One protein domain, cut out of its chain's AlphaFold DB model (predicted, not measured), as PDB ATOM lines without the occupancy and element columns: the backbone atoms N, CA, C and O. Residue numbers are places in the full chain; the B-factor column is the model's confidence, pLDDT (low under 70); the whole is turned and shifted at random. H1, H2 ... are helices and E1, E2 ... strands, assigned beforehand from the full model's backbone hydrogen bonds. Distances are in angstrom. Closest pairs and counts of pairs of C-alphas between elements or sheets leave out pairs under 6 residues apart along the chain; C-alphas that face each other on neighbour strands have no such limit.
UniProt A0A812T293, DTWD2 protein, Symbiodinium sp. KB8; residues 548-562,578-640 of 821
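This is residues 548 to 562 and 578 to 640 of the 821 residues of the protein "DTWD2 protein" of Symbiodinium sp. KB8 (UniProt A0A812T293). A small, strongly twisted sheet of three strands forms the core, with H2 packed along one face and the short H1 set slantwise over part of the opposite face. The printed part closes on itself beside E2, where residues 638 to 639 pair with it, and the turn between E1 and E2 makes one end of the longest axis. The 78 printed residues include two named helices and three named strands, in the order H1 E1 E2 H2 E3, and the sheet, E2 - E1 - E3, is antiparallel throughout. The class is mixed, helices and strands; the whole is compact, with a radius of gyration of the C-alphas of 12.3 A and spans of 37 by 25 by 18 A.

The inner strand E1, residues 578 to 585, and the edge strand E2, residues 595 to 603, form an antiparallel hairpin at 156 degrees; N 580 and O 601 are 2.9 A apart, within hydrogen-bond range. E2 bends by 64 degrees at residue 598, and its residues 596 to 597 pair in parallel with residues 638 to 639. On the other side of E1, the edge strand E3, residues 625 to 629, is antiparallel to it at 144 degrees, with N 583 and O 626 2.9 A apart, within hydrogen-bond range. H2, residues 605 to 614, is on the sheet at a height of 8.3 A, over E1 and, only just, over E3, with 3 of its C-alphas. It runs along the strands, only just, at 29 degrees to E1 on the local plane; its closest C-alphas to E3 are those of Ser 612 and Trp 626, 5.2 A apart. E2, H2 and E3 make a split strand-helix-strand unit, two strands running the same way with E1 between them, and its crossover is right-handed. H1, residues 553 to 559, is on the opposite face at a height of 10.0 A, slantwise to the strands at 47 degrees to E2 on the local plane; the closest C-alphas of H1 and E2, those of Ala 556 and Val 600, are 7.1 A apart. H1 and H2 are apart. In both helices every O i to N i+4 pair is within hydrogen-bond range.

E1 spans 22.4 A from C-alpha 578 at (263.196, 191.955, 175.561), E2 20.7 A, and E3 13.8 A to C-alpha 629 at (265.551, 196.824, 180.479). H2 spans 14.4 A and H1 9.7 A from C-alpha 553 at (271.991, 190.301, 186.212).

The C-alphas of Gly 561 and Val 590 are the two farthest apart, 38.1 A. Residues 563 to 577 are not printed, and C-alphas 562 and 578 are 11.8 A apart across this cut. Of the links printed whole, E2 to H2 is tight, while E1 to E2 and H2 to E3 are short. The mean pLDDT of the printed part is 80.0, and residues 548 to 549, 561 to 562, 587 to 592 and 621 to 623 are under 70.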
ATOM      1  N   ARG A 548     267.551 190.068 201.823       59.28
ATOM      2  CA  ARG A 548     267.676 190.604 200.451       59.28
ATOM      3  C   ARG A 548     269.125 190.533 199.969       59.28
ATOM      4  O   ARG A 548     270.018 191.117 200.573       59.28
ATOM      5  N   LEU A 549     269.352 189.837 198.860       64.62
ATOM      6  CA  LEU A 549     270.671 189.737 198.226       64.62
ATOM      7  C   LEU A 549     270.930 190.940 197.306       64.62
ATOM      8  O   LEU A 549     269.997 191.633 196.899       64.62
ATOM      9  N   LEU A 550     272.192 191.171 196.933       76.50
ATOM     10  CA  LEU A 550     272.511 192.013 195.775       76.50
ATOM     11  C   LEU A 550     271.893 191.392 194.513       76.50
ATOM     12  O   LEU A 550     271.903 190.170 194.356       76.50
ATOM     13  N   PHE A 551     271.351 192.221 193.625       82.75
ATOM     14  CA  PHE A 551     270.834 191.753 192.345       82.75
ATOM     15  C   PHE A 551     271.987 191.427 191.390       82.75
ATOM     16  O   PHE A 551     272.805 192.293 191.081       82.75
ATOM     17  N   ASP A 552     272.012 190.186 190.907       80.81
ATOM     18  CA  ASP A 552     272.960 189.678 189.917       80.81
ATOM     19  C   ASP A 552     272.249 189.529 188.550       80.81
ATOM     20  O   ASP A 552     271.395 188.646 188.394       80.81
ATOM     21  N   PRO A 553     272.570 190.381 187.553       81.88
ATOM     22  CA  PRO A 553     271.991 190.301 186.212       81.88
ATOM     23  C   PRO A 553     272.320 189.004 185.459       81.88
ATOM     24  O   PRO A 553     271.498 188.541 184.667       81.88
ATOM     25  N   GLU A 554     273.494 188.406 185.685       80.00
ATOM     26  CA  GLU A 554     273.920 187.178 185.004       80.00
ATOM     27  C   GLU A 554     273.199 185.958 185.584       80.00
ATOM     28  O   GLU A 554     272.711 185.106 184.837       80.00
ATOM     29  N   ALA A 555     273.041 185.905 186.911       79.12
ATOM     30  CA  ALA A 555     272.201 184.900 187.558       79.12
ATOM     31  C   ALA A 555     270.729 185.019 187.127       79.12
ATOM     32  O   ALA A 555     270.080 183.994 186.913       79.12
ATOM     33  N   ALA A 556     270.212 186.240 186.942       80.50
ATOM     34  CA  ALA A 556     268.851 186.471 186.457       80.50
ATOM     35  C   ALA A 556     268.645 185.997 185.004       80.50
ATOM     36  O   ALA A 556     267.673 185.295 184.727       80.50
ATOM     37  N   LEU A 557     269.578 186.301 184.090       80.81
ATOM     38  CA  LEU A 557     269.573 185.765 182.717       80.81
ATOM     39  C   LEU A 557     269.599 184.234 182.717       80.81
ATOM     40  O   LEU A 557     268.759 183.584 182.096       80.81
ATOM     41  N   LYS A 558     270.512 183.649 183.498       77.44
ATOM     42  CA  LYS A 558     270.654 182.199 183.634       77.44
ATOM     43  C   LYS A 558     269.397 181.533 184.206       77.44
ATOM     44  O   LYS A 558     269.055 180.431 183.780       77.44
ATOM     45  N   ALA A 559     268.691 182.188 185.129       76.06
ATOM     46  CA  ALA A 559     267.421 181.711 185.680       76.06
ATOM     47  C   ALA A 559     266.270 181.743 184.655       76.06
ATOM     48  O   ALA A 559     265.392 180.885 184.708       76.06
ATOM     49  N   LEU A 560     266.308 182.666 183.688       76.62
ATOM     50  CA  LEU A 560     265.410 182.688 182.523       76.62
ATOM     51  C   LEU A 560     265.800 181.673 181.426       76.62
ATOM     52  O   LEU A 560     265.114 181.576 180.410       76.62
ATOM     53  N   GLY A 561     266.870 180.895 181.628       67.06
ATOM     54  CA  GLY A 561     267.388 179.927 180.655       67.06
ATOM     55  C   GLY A 561     268.311 180.536 179.596       67.06
ATOM     56  O   GLY A 561     268.627 179.877 178.608       67.06
ATOM     57  N   GLU A 562     268.752 181.781 179.784       60.97
ATOM     58  CA  GLU A 562     269.539 182.531 178.807       60.97
ATOM     59  C   GLU A 562     271.038 182.428 179.119       60.97
ATOM     60  O   GLU A 562     271.482 182.686 180.239       60.97
ATOM     61  N   GLU A 578     261.916 191.695 174.889       87.56
ATOM     62  CA  GLU A 578     263.196 191.955 175.561       87.56
ATOM     63  C   GLU A 578     263.163 191.476 177.028       87.56
ATOM     64  O   GLU A 578     262.107 191.106 177.548       87.56
ATOM     65  N   VAL A 579     264.311 191.483 177.718       89.75
ATOM     66  CA  VAL A 579     264.391 191.145 179.152       89.75
ATOM     67  C   VAL A 579     264.204 192.406 179.998       89.75
ATOM     68  O   VAL A 579     265.054 193.301 180.016       89.75
ATOM     69  N   TYR A 580     263.082 192.459 180.713       91.94
ATOM     70  CA  TYR A 580     262.682 193.574 181.566       91.94
ATOM     71  C   TYR A 580     262.746 193.197 183.049       91.94
ATOM     72  O   TYR A 580     262.227 192.161 183.460       91.94
ATOM     73  N   CYS A 581     263.307 194.088 183.864       91.75
ATOM     74  CA  CYS A 581     263.235 194.030 185.322       91.75
ATOM     75  C   CYS A 581     262.075 194.895 185.824       91.75
ATOM     76  O   CYS A 581     261.960 196.065 185.442       91.75
ATOM     77  N   ILE A 582     261.258 194.357 186.732       92.62
ATOM     78  CA  ILE A 582     260.298 195.148 187.507       92.62
ATOM     79  C   ILE A 582     261.008 195.684 188.748       92.62
ATOM     80  O   ILE A 582     261.594 194.938 189.529       92.62
ATOM     81  N   LEU A 583     260.949 196.999 188.922       91.56
ATOM     82  CA  LEU A 583     261.729 197.750 189.896       91.56
ATOM     83  C   LEU A 583     260.801 198.505 190.846       91.56
ATOM     84  O   LEU A 583     259.810 199.088 190.407       91.56
ATOM     85  N   ARG A 584     261.147 198.570 192.132       89.50
ATOM     86  CA  ARG A 584     260.533 199.482 193.103       89.50
ATOM     87  C   ARG A 584     261.591 200.277 193.856       89.50
ATOM     88  O   ARG A 584     262.754 199.893 193.934       89.50
ATOM     89  N   TRP A 585     261.163 201.366 194.486       83.00
ATOM     90  CA  TRP A 585     261.982 202.023 195.498       83.00
ATOM     91  C   TRP A 585     261.917 201.228 196.804       83.00
ATOM     92  O   TRP A 585     260.836 200.793 197.226       83.00
ATOM     93  N   GLY A 586     263.063 201.085 197.461       71.38
ATOM     94  CA  GLY A 586     263.157 200.612 198.834       71.38
ATOM     95  C   GLY A 586     262.636 201.627 199.854       71.38
ATOM     96  O   GLY A 586     262.025 202.656 199.527       71.38
ATOM     97  N   GLU A 587     262.882 201.333 201.123       64.44
ATOM     98  CA  GLU A 587     262.734 202.319 202.193       64.44
ATOM     99  C   GLU A 587     263.720 203.478 201.985       64.44
ATOM    100  O   GLU A 587     264.665 203.385 201.200       64.44
ATOM    101  N   ARG A 588     263.446 204.631 202.595       52.88
ATOM    102  CA  ARG A 588     264.319 205.797 202.459       52.88
ATOM    103  C   ARG A 588     265.425 205.690 203.505       52.88
ATOM    104  O   ARG A 588     265.115 205.677 204.690       52.88
ATOM    105  N   ALA A 589     266.678 205.621 203.068       54.62
ATOM    106  CA  ALA A 589     267.821 205.749 203.960       54.62
ATOM    107  C   ALA A 589     268.250 207.223 204.067       54.62
ATOM    108  O   ALA A 589     267.789 208.092 203.322       54.62
ATOM    109  N   VAL A 590     269.152 207.500 205.010       42.09
ATOM    110  CA  VAL A 590     269.597 208.863 205.353       42.09
ATOM    111  C   VAL A 590     270.297 209.579 204.188       42.09
ATOM    112  O   VAL A 590     270.132 210.790 204.038       42.09
ATOM    113  N   ALA A 591     271.052 208.841 203.368       44.84
ATOM    114  CA  ALA A 591     271.770 209.376 202.209       44.84
ATOM    115  C   ALA A 591     270.997 209.200 200.890       44.84
ATOM    116  O   ALA A 591     270.916 210.135 200.100       44.84
ATOM    117  N   ASP A 592     270.418 208.017 200.659       56.41
ATOM    118  CA  ASP A 592     269.895 207.631 199.345       56.41
ATOM    119  C   ASP A 592     268.678 206.689 199.435       56.41
ATOM    120  O   ASP A 592     268.234 206.319 200.527       56.41
ATOM    121  N   ARG A 593     268.107 206.300 198.288       71.62
ATOM    122  CA  ARG A 593     266.969 205.370 198.226       71.62
ATOM    123  C   ARG A 593     267.276 204.167 197.322       71.62
ATOM    124  O   ARG A 593     267.219 204.325 196.103       71.62
ATOM    125  N   PRO A 594     267.554 202.968 197.877       79.44
ATOM    126  CA  PRO A 594     267.934 201.810 197.074       79.44
ATOM    127  C   PRO A 594     266.831 201.404 196.091       79.44
ATOM    128  O   PRO A 594     265.631 201.561 196.354       79.44
ATOM    129  N   VAL A 595     267.254 200.859 194.952       86.19
ATOM    130  CA  VAL A 595     266.372 200.245 193.955       86.19
ATOM    131  C   VAL A 595     266.291 198.751 194.246       86.19
ATOM    132  O   VAL A 595     267.313 198.092 194.417       86.19
ATOM    133  N   ILE A 596     265.071 198.226 194.310       87.19
ATOM    134  CA  ILE A 596     264.796 196.814 194.572       87.19
ATOM    135  C   ILE A 596     264.161 196.209 193.321       87.19
ATOM    136  O   ILE A 596     263.138 196.705 192.844       87.19
ATOM    137  N   VAL A 597     264.767 195.149 192.800       88.44
ATOM    138  CA  VAL A 597     264.226 194.311 191.731       88.44
ATOM    139  C   VAL A 597     263.256 193.302 192.348       88.44
ATOM    140  O   VAL A 597     263.602 192.622 193.311       88.44
ATOM    141  N   MET A 598     262.038 193.253 191.809       86.38
ATOM    142  CA  MET A 598     260.921 192.429 192.300       86.38
ATOM    143  C   MET A 598     260.618 191.214 191.414       86.38
ATOM    144  O   MET A 598     259.968 190.273 191.862       86.38
ATOM    145  N   ASP A 599     260.982 191.293 190.133       87.88
ATOM    146  CA  ASP A 599     260.621 190.336 189.083       87.88
ATOM    147  C   ASP A 599     261.530 190.575 187.859       87.88
ATOM    148  O   ASP A 599     261.938 191.721 187.620       87.88
ATOM    149  N   VAL A 600     261.824 189.540 187.068       89.75
ATOM    150  CA  VAL A 600     262.545 189.646 185.782       89.75
ATOM    151  C   VAL A 600     261.852 188.751 184.764       89.75
ATOM    152  O   VAL A 600     261.644 187.568 185.022       89.75
ATOM    153  N   LEU A 601     261.491 189.301 183.605       88.75
ATOM    154  CA  LEU A 601     260.681 188.598 182.612       88.75
ATOM    155  C   LEU A 601     261.039 188.968 181.168       88.75
ATOM    156  O   LEU A 601     261.347 190.121 180.861       88.75
ATOM    157  N   ARG A 602     260.923 187.985 180.266       88.38
ATOM    158  CA  ARG A 602     261.020 188.177 178.812       88.38
ATOM    159  C   ARG A 602     259.659 188.566 178.229       88.38
ATOM    160  O   ARG A 602     258.751 187.740 178.083       88.38
ATOM    161  N   ALA A 603     259.511 189.841 177.903       87.38
ATOM    162  CA  ALA A 603     258.223 190.473 177.648       87.38
ATOM    163  C   ALA A 603     258.319 191.588 176.605       87.38
ATOM    164  O   ALA A 603     259.354 192.231 176.448       87.38
ATOM    165  N   THR A 604     257.206 191.865 175.927       90.06
ATOM    166  CA  THR A 604     257.051 193.142 175.230       90.06
ATOM    167  C   THR A 604     256.964 194.289 176.233       90.06
ATOM    168  O   THR A 604     256.519 194.124 177.374       90.06
ATOM    169  N   HIS A 605     257.293 195.498 175.778       86.88
ATOM    170  CA  HIS A 605     257.123 196.729 176.555       86.88
ATOM    171  C   HIS A 605     255.699 196.889 177.140       86.88
ATOM    172  O   HIS A 605     255.521 197.448 178.222       86.88
ATOM    173  N   SER A 606     254.673 196.380 176.447       85.44
ATOM    174  CA  SER A 606     253.275 196.410 176.900       85.44
ATOM    175  C   SER A 606     253.000 195.455 178.065       85.44
ATOM    176  O   SER A 606     252.298 195.830 179.004       85.44
ATOM    177  N   GLU A 607     253.568 194.248 178.039       84.94
ATOM    178  CA  GLU A 607     253.430 193.259 179.116       84.94
ATOM    179  C   GLU A 607     254.262 193.646 180.344       84.94
ATOM    180  O   GLU A 607     253.745 193.606 181.457       84.94
ATOM    181  N   ALA A 608     255.502 194.117 180.165       87.00
ATOM    182  CA  ALA A 608     256.321 194.638 181.266       87.00
ATOM    183  C   ALA A 608     255.625 195.819 181.976       87.00
ATOM    184  O   ALA A 608     255.594 195.908 183.207       87.00
ATOM    185  N   LYS A 609     254.962 196.687 181.199       90.19
ATOM    186  CA  LYS A 609     254.108 197.760 181.715       90.19
ATOM    187  C   LYS A 609     252.906 197.227 182.492       90.19
ATOM    188  O   LYS A 609     252.673 197.719 183.596       90.19
ATOM    189  N   LEU A 610     252.172 196.244 181.966       89.38
ATOM    190  CA  LEU A 610     251.039 195.623 182.664       89.38
ATOM    191  C   LEU A 610     251.487 194.988 183.990       89.38
ATOM    192  O   LEU A 610     250.950 195.325 185.043       89.38
ATOM    193  N   ARG A 611     252.563 194.197 183.961       86.50
ATOM    194  CA  ARG A 611     253.167 193.554 185.135       86.50
ATOM    195  C   ARG A 611     253.590 194.558 186.213       86.50
ATOM    196  O   ARG A 611     253.334 194.353 187.399       86.50
ATOM    197  N   SER A 612     254.156 195.702 185.816       90.81
ATOM    198  CA  SER A 612     254.481 196.788 186.752       90.81
ATOM    199  C   SER A 612     253.241 197.439 187.388       90.81
ATOM    200  O   SER A 612     253.322 197.951 188.507       90.81
ATOM    201  N   GLN A 613     252.087 197.409 186.709       89.25
ATOM    202  CA  GLN A 613     250.811 197.923 187.218       89.25
ATOM    203  C   GLN A 613     250.126 196.921 188.154       89.25
ATOM    204  O   GLN A 613     249.670 197.339 189.217       89.25
ATOM    205  N   GLU A 614     250.133 195.626 187.821       87.44
ATOM    206  CA  GLU A 614     249.706 194.527 188.703       87.44
ATOM    207  C   GLU A 614     250.451 194.578 190.039       87.44
ATOM    208  O   GLU A 614     249.843 194.751 191.092       87.44
ATOM    209  N   LEU A 615     251.788 194.560 189.996       83.25
ATOM    210  CA  LEU A 615     252.637 194.636 191.187       83.25
ATOM    211  C   LEU A 615     252.559 196.004 191.897       83.25
ATOM    212  O   LEU A 615     253.074 196.146 193.006       83.25
ATOM    213  N   SER A 616     251.908 197.007 191.296       88.12
ATOM    214  CA  SER A 616     251.581 198.298 191.921       88.12
ATOM    215  C   SER A 616     250.167 198.375 192.511       88.12
ATOM    216  O   SER A 616     249.851 199.384 193.154       88.12
ATOM    217  N   ALA A 617     249.314 197.365 192.310       83.00
ATOM    218  CA  ALA A 617     247.995 197.293 192.931       83.00
ATOM    219  C   ALA A 617     248.125 197.272 194.465       83.00
ATOM    220  O   ALA A 617     249.113 196.790 195.015       83.00
ATOM    221  N   GLY A 618     247.184 197.910 195.168       72.25
ATOM    222  CA  GLY A 618     247.250 198.132 196.622       72.25
ATOM    223  C   GLY A 618     248.353 199.099 197.104       72.25
ATOM    224  O   GLY A 618     248.149 199.822 198.081       72.25
ATOM    225  N   ARG A 619     249.504 199.186 196.416       74.94
ATOM    226  CA  ARG A 619     250.694 199.909 196.897       74.94
ATOM    227  C   ARG A 619     250.521 201.434 196.918       74.94
ATOM    228  O   ARG A 619     250.058 202.080 195.968       74.94
ATOM    229  N   VAL A 620     250.977 202.034 198.021       73.94
ATOM    230  CA  VAL A 620     250.952 203.486 198.254       73.94
ATOM    231  C   VAL A 620     251.829 204.263 197.265       73.94
ATOM    232  O   VAL A 620     252.837 203.772 196.750       73.94
ATOM    233  N   LYS A 621     251.458 205.522 196.996       60.75
ATOM    234  CA  LYS A 621     252.208 206.420 196.105       60.75
ATOM    235  C   LYS A 621     253.607 206.679 196.680       60.75
ATOM    236  O   LYS A 621     253.737 207.377 197.678       60.75
ATOM    237  N   GLY A 622     254.633 206.142 196.020       60.47
ATOM    238  CA  GLY A 622     256.027 206.168 196.486       60.47
ATOM    239  C   GLY A 622     256.638 204.780 196.719       60.47
ATOM    240  O   GLY A 622     257.862 204.689 196.810       60.47
ATOM    241  N   SER A 623     255.808 203.730 196.735       69.12
ATOM    242  CA  SER A 623     256.199 202.309 196.832       69.12
ATOM    243  C   SER A 623     255.624 201.471 195.679       69.12
ATOM    244  O   SER A 623     255.482 200.257 195.795       69.12
ATOM    245  N   ARG A 624     255.242 202.134 194.579       85.69
ATOM    246  CA  ARG A 624     254.791 201.504 193.331       85.69
ATOM    247  C   ARG A 624     255.979 201.047 192.495       85.69
ATOM    248  O   ARG A 624     257.061 201.629 192.593       85.69
ATOM    249  N   CYS A 625     255.725 200.056 191.657       90.38
ATOM    250  CA  CYS A 625     256.693 199.499 190.736       90.38
ATOM    251  C   CYS A 625     256.721 200.286 189.413       90.38
ATOM    252  O   CYS A 625     255.733 200.898 189.001       90.38
ATOM    253  N   TRP A 626     257.865 200.251 188.743       92.12
ATOM    254  CA  TRP A 626     258.053 200.578 187.332       92.12
ATOM    255  C   TRP A 626     258.843 199.436 186.681       92.12
ATOM    256  O   TRP A 626     259.047 198.391 187.297       92.12
ATOM    257  N   PHE A 627     259.277 199.611 185.439       93.06
ATOM    258  CA  PHE A 627     260.076 198.627 184.718       93.06
ATOM    259  C   PHE A 627     261.198 199.316 183.934       93.06
ATOM    260  O   PHE A 627     261.090 200.502 183.610       93.06
ATOM    261  N   ARG A 628     262.277 198.580 183.667       92.88
ATOM    262  CA  ARG A 628     263.400 198.962 182.792       92.88
ATOM    263  C   ARG A 628     263.969 197.715 182.119       92.88
ATOM    264  O   ARG A 628     263.730 196.606 182.596       92.88
ATOM    265  N   LEU A 629     264.729 197.897 181.043       90.25
ATOM    266  CA  LEU A 629     265.551 196.824 180.479       90.25
ATOM    267  C   LEU A 629     266.620 196.390 181.492       90.25
ATOM    268  O   LEU A 629     267.098 197.216 182.273       90.25
ATOM    269  N   LEU A 630     267.022 195.118 181.458       86.94
ATOM    270  CA  LEU A 630     268.024 194.560 182.377       86.94
ATOM    271  C   LEU A 630     269.332 195.380 182.411       86.94
ATOM    272  O   LEU A 630     269.842 195.687 183.485       86.94
ATOM    273  N   GLY A 631     269.828 195.806 181.244       81.25
ATOM    274  CA  GLY A 631     271.038 196.632 181.112       81.25
ATOM    275  C   GLY A 631     270.901 198.091 181.577       81.25
ATOM    276  O   GLY A 631     271.887 198.820 181.574       81.25
ATOM    277  N   GLU A 632     269.706 198.535 181.980       85.88
ATOM    278  CA  GLU A 632     269.471 199.859 182.577       85.88
ATOM    279  C   GLU A 632     269.215 199.801 184.099       85.88
ATOM    280  O   GLU A 632     268.855 200.816 184.711       85.88
ATOM    281  N   VAL A 633     269.335 198.626 184.728       86.06
ATOM    282  CA  VAL A 633     269.208 198.491 186.187       86.06
ATOM    283  C   VAL A 633     270.426 199.146 186.858       86.06
ATOM    284  O   VAL A 633     271.556 198.824 186.492       86.06
ATOM    285  N   PRO A 634     270.246 200.063 187.830       80.25
ATOM    286  CA  PRO A 634     271.377 200.708 188.492       80.25
ATOM    287  C   PRO A 634     272.284 199.705 189.230       80.25
ATOM    288  O   PRO A 634     271.767 198.789 189.877       80.25
ATOM    289  N   PRO A 635     273.618 199.889 189.202       74.12
ATOM    290  CA  PRO A 635     274.534 199.065 189.987       74.12
ATOM    291  C   PRO A 635     274.238 199.212 191.486       74.12
ATOM    292  O   PRO A 635     273.930 200.304 191.963       74.12
ATOM    293  N   GLY A 636     274.319 198.106 192.229       72.56
ATOM    294  CA  GLY A 636     273.952 198.067 193.651       72.56
ATOM    295  C   GLY A 636     272.448 197.936 193.932       72.56
ATOM    296  O   GLY A 636     272.029 198.129 195.072       72.56
ATOM    297  N   ALA A 637     271.625 197.606 192.929       83.06
ATOM    298  CA  ALA A 637     270.243 197.188 193.163       83.06
ATOM    299  C   ALA A 637     270.171 195.901 194.015       83.06
ATOM    300  O   ALA A 637     271.070 195.059 193.977       83.06
ATOM    301  N   LEU A 638     269.081 195.738 194.769       84.44
ATOM    302  CA  LEU A 638     268.826 194.570 195.625       84.44
ATOM    303  C   LEU A 638     267.748 193.662 195.020       84.44
ATOM    304  O   LEU A 638     266.839 194.150 194.353       84.44
ATOM    305  N   TRP A 639     267.807 192.362 195.296       82.19
ATOM    306  CA  TRP A 639     266.776 191.385 194.940       82.19
ATOM    307  C   TRP A 639     265.774 191.176 196.085       82.19
ATOM    308  O   TRP A 639     266.153 191.063 197.253       82.19
ATOM    309  N   GLU A 640     264.488 191.090 195.746       78.12
ATOM    310  CA  GLU A 640     263.398 190.723 196.652       78.12
ATOM    311  C   GLU A 640     262.381 189.867 195.883       78.12
ATOM    312  O   GLU A 640     261.736 190.371 194.967       78.12
TER     313      GLU A 640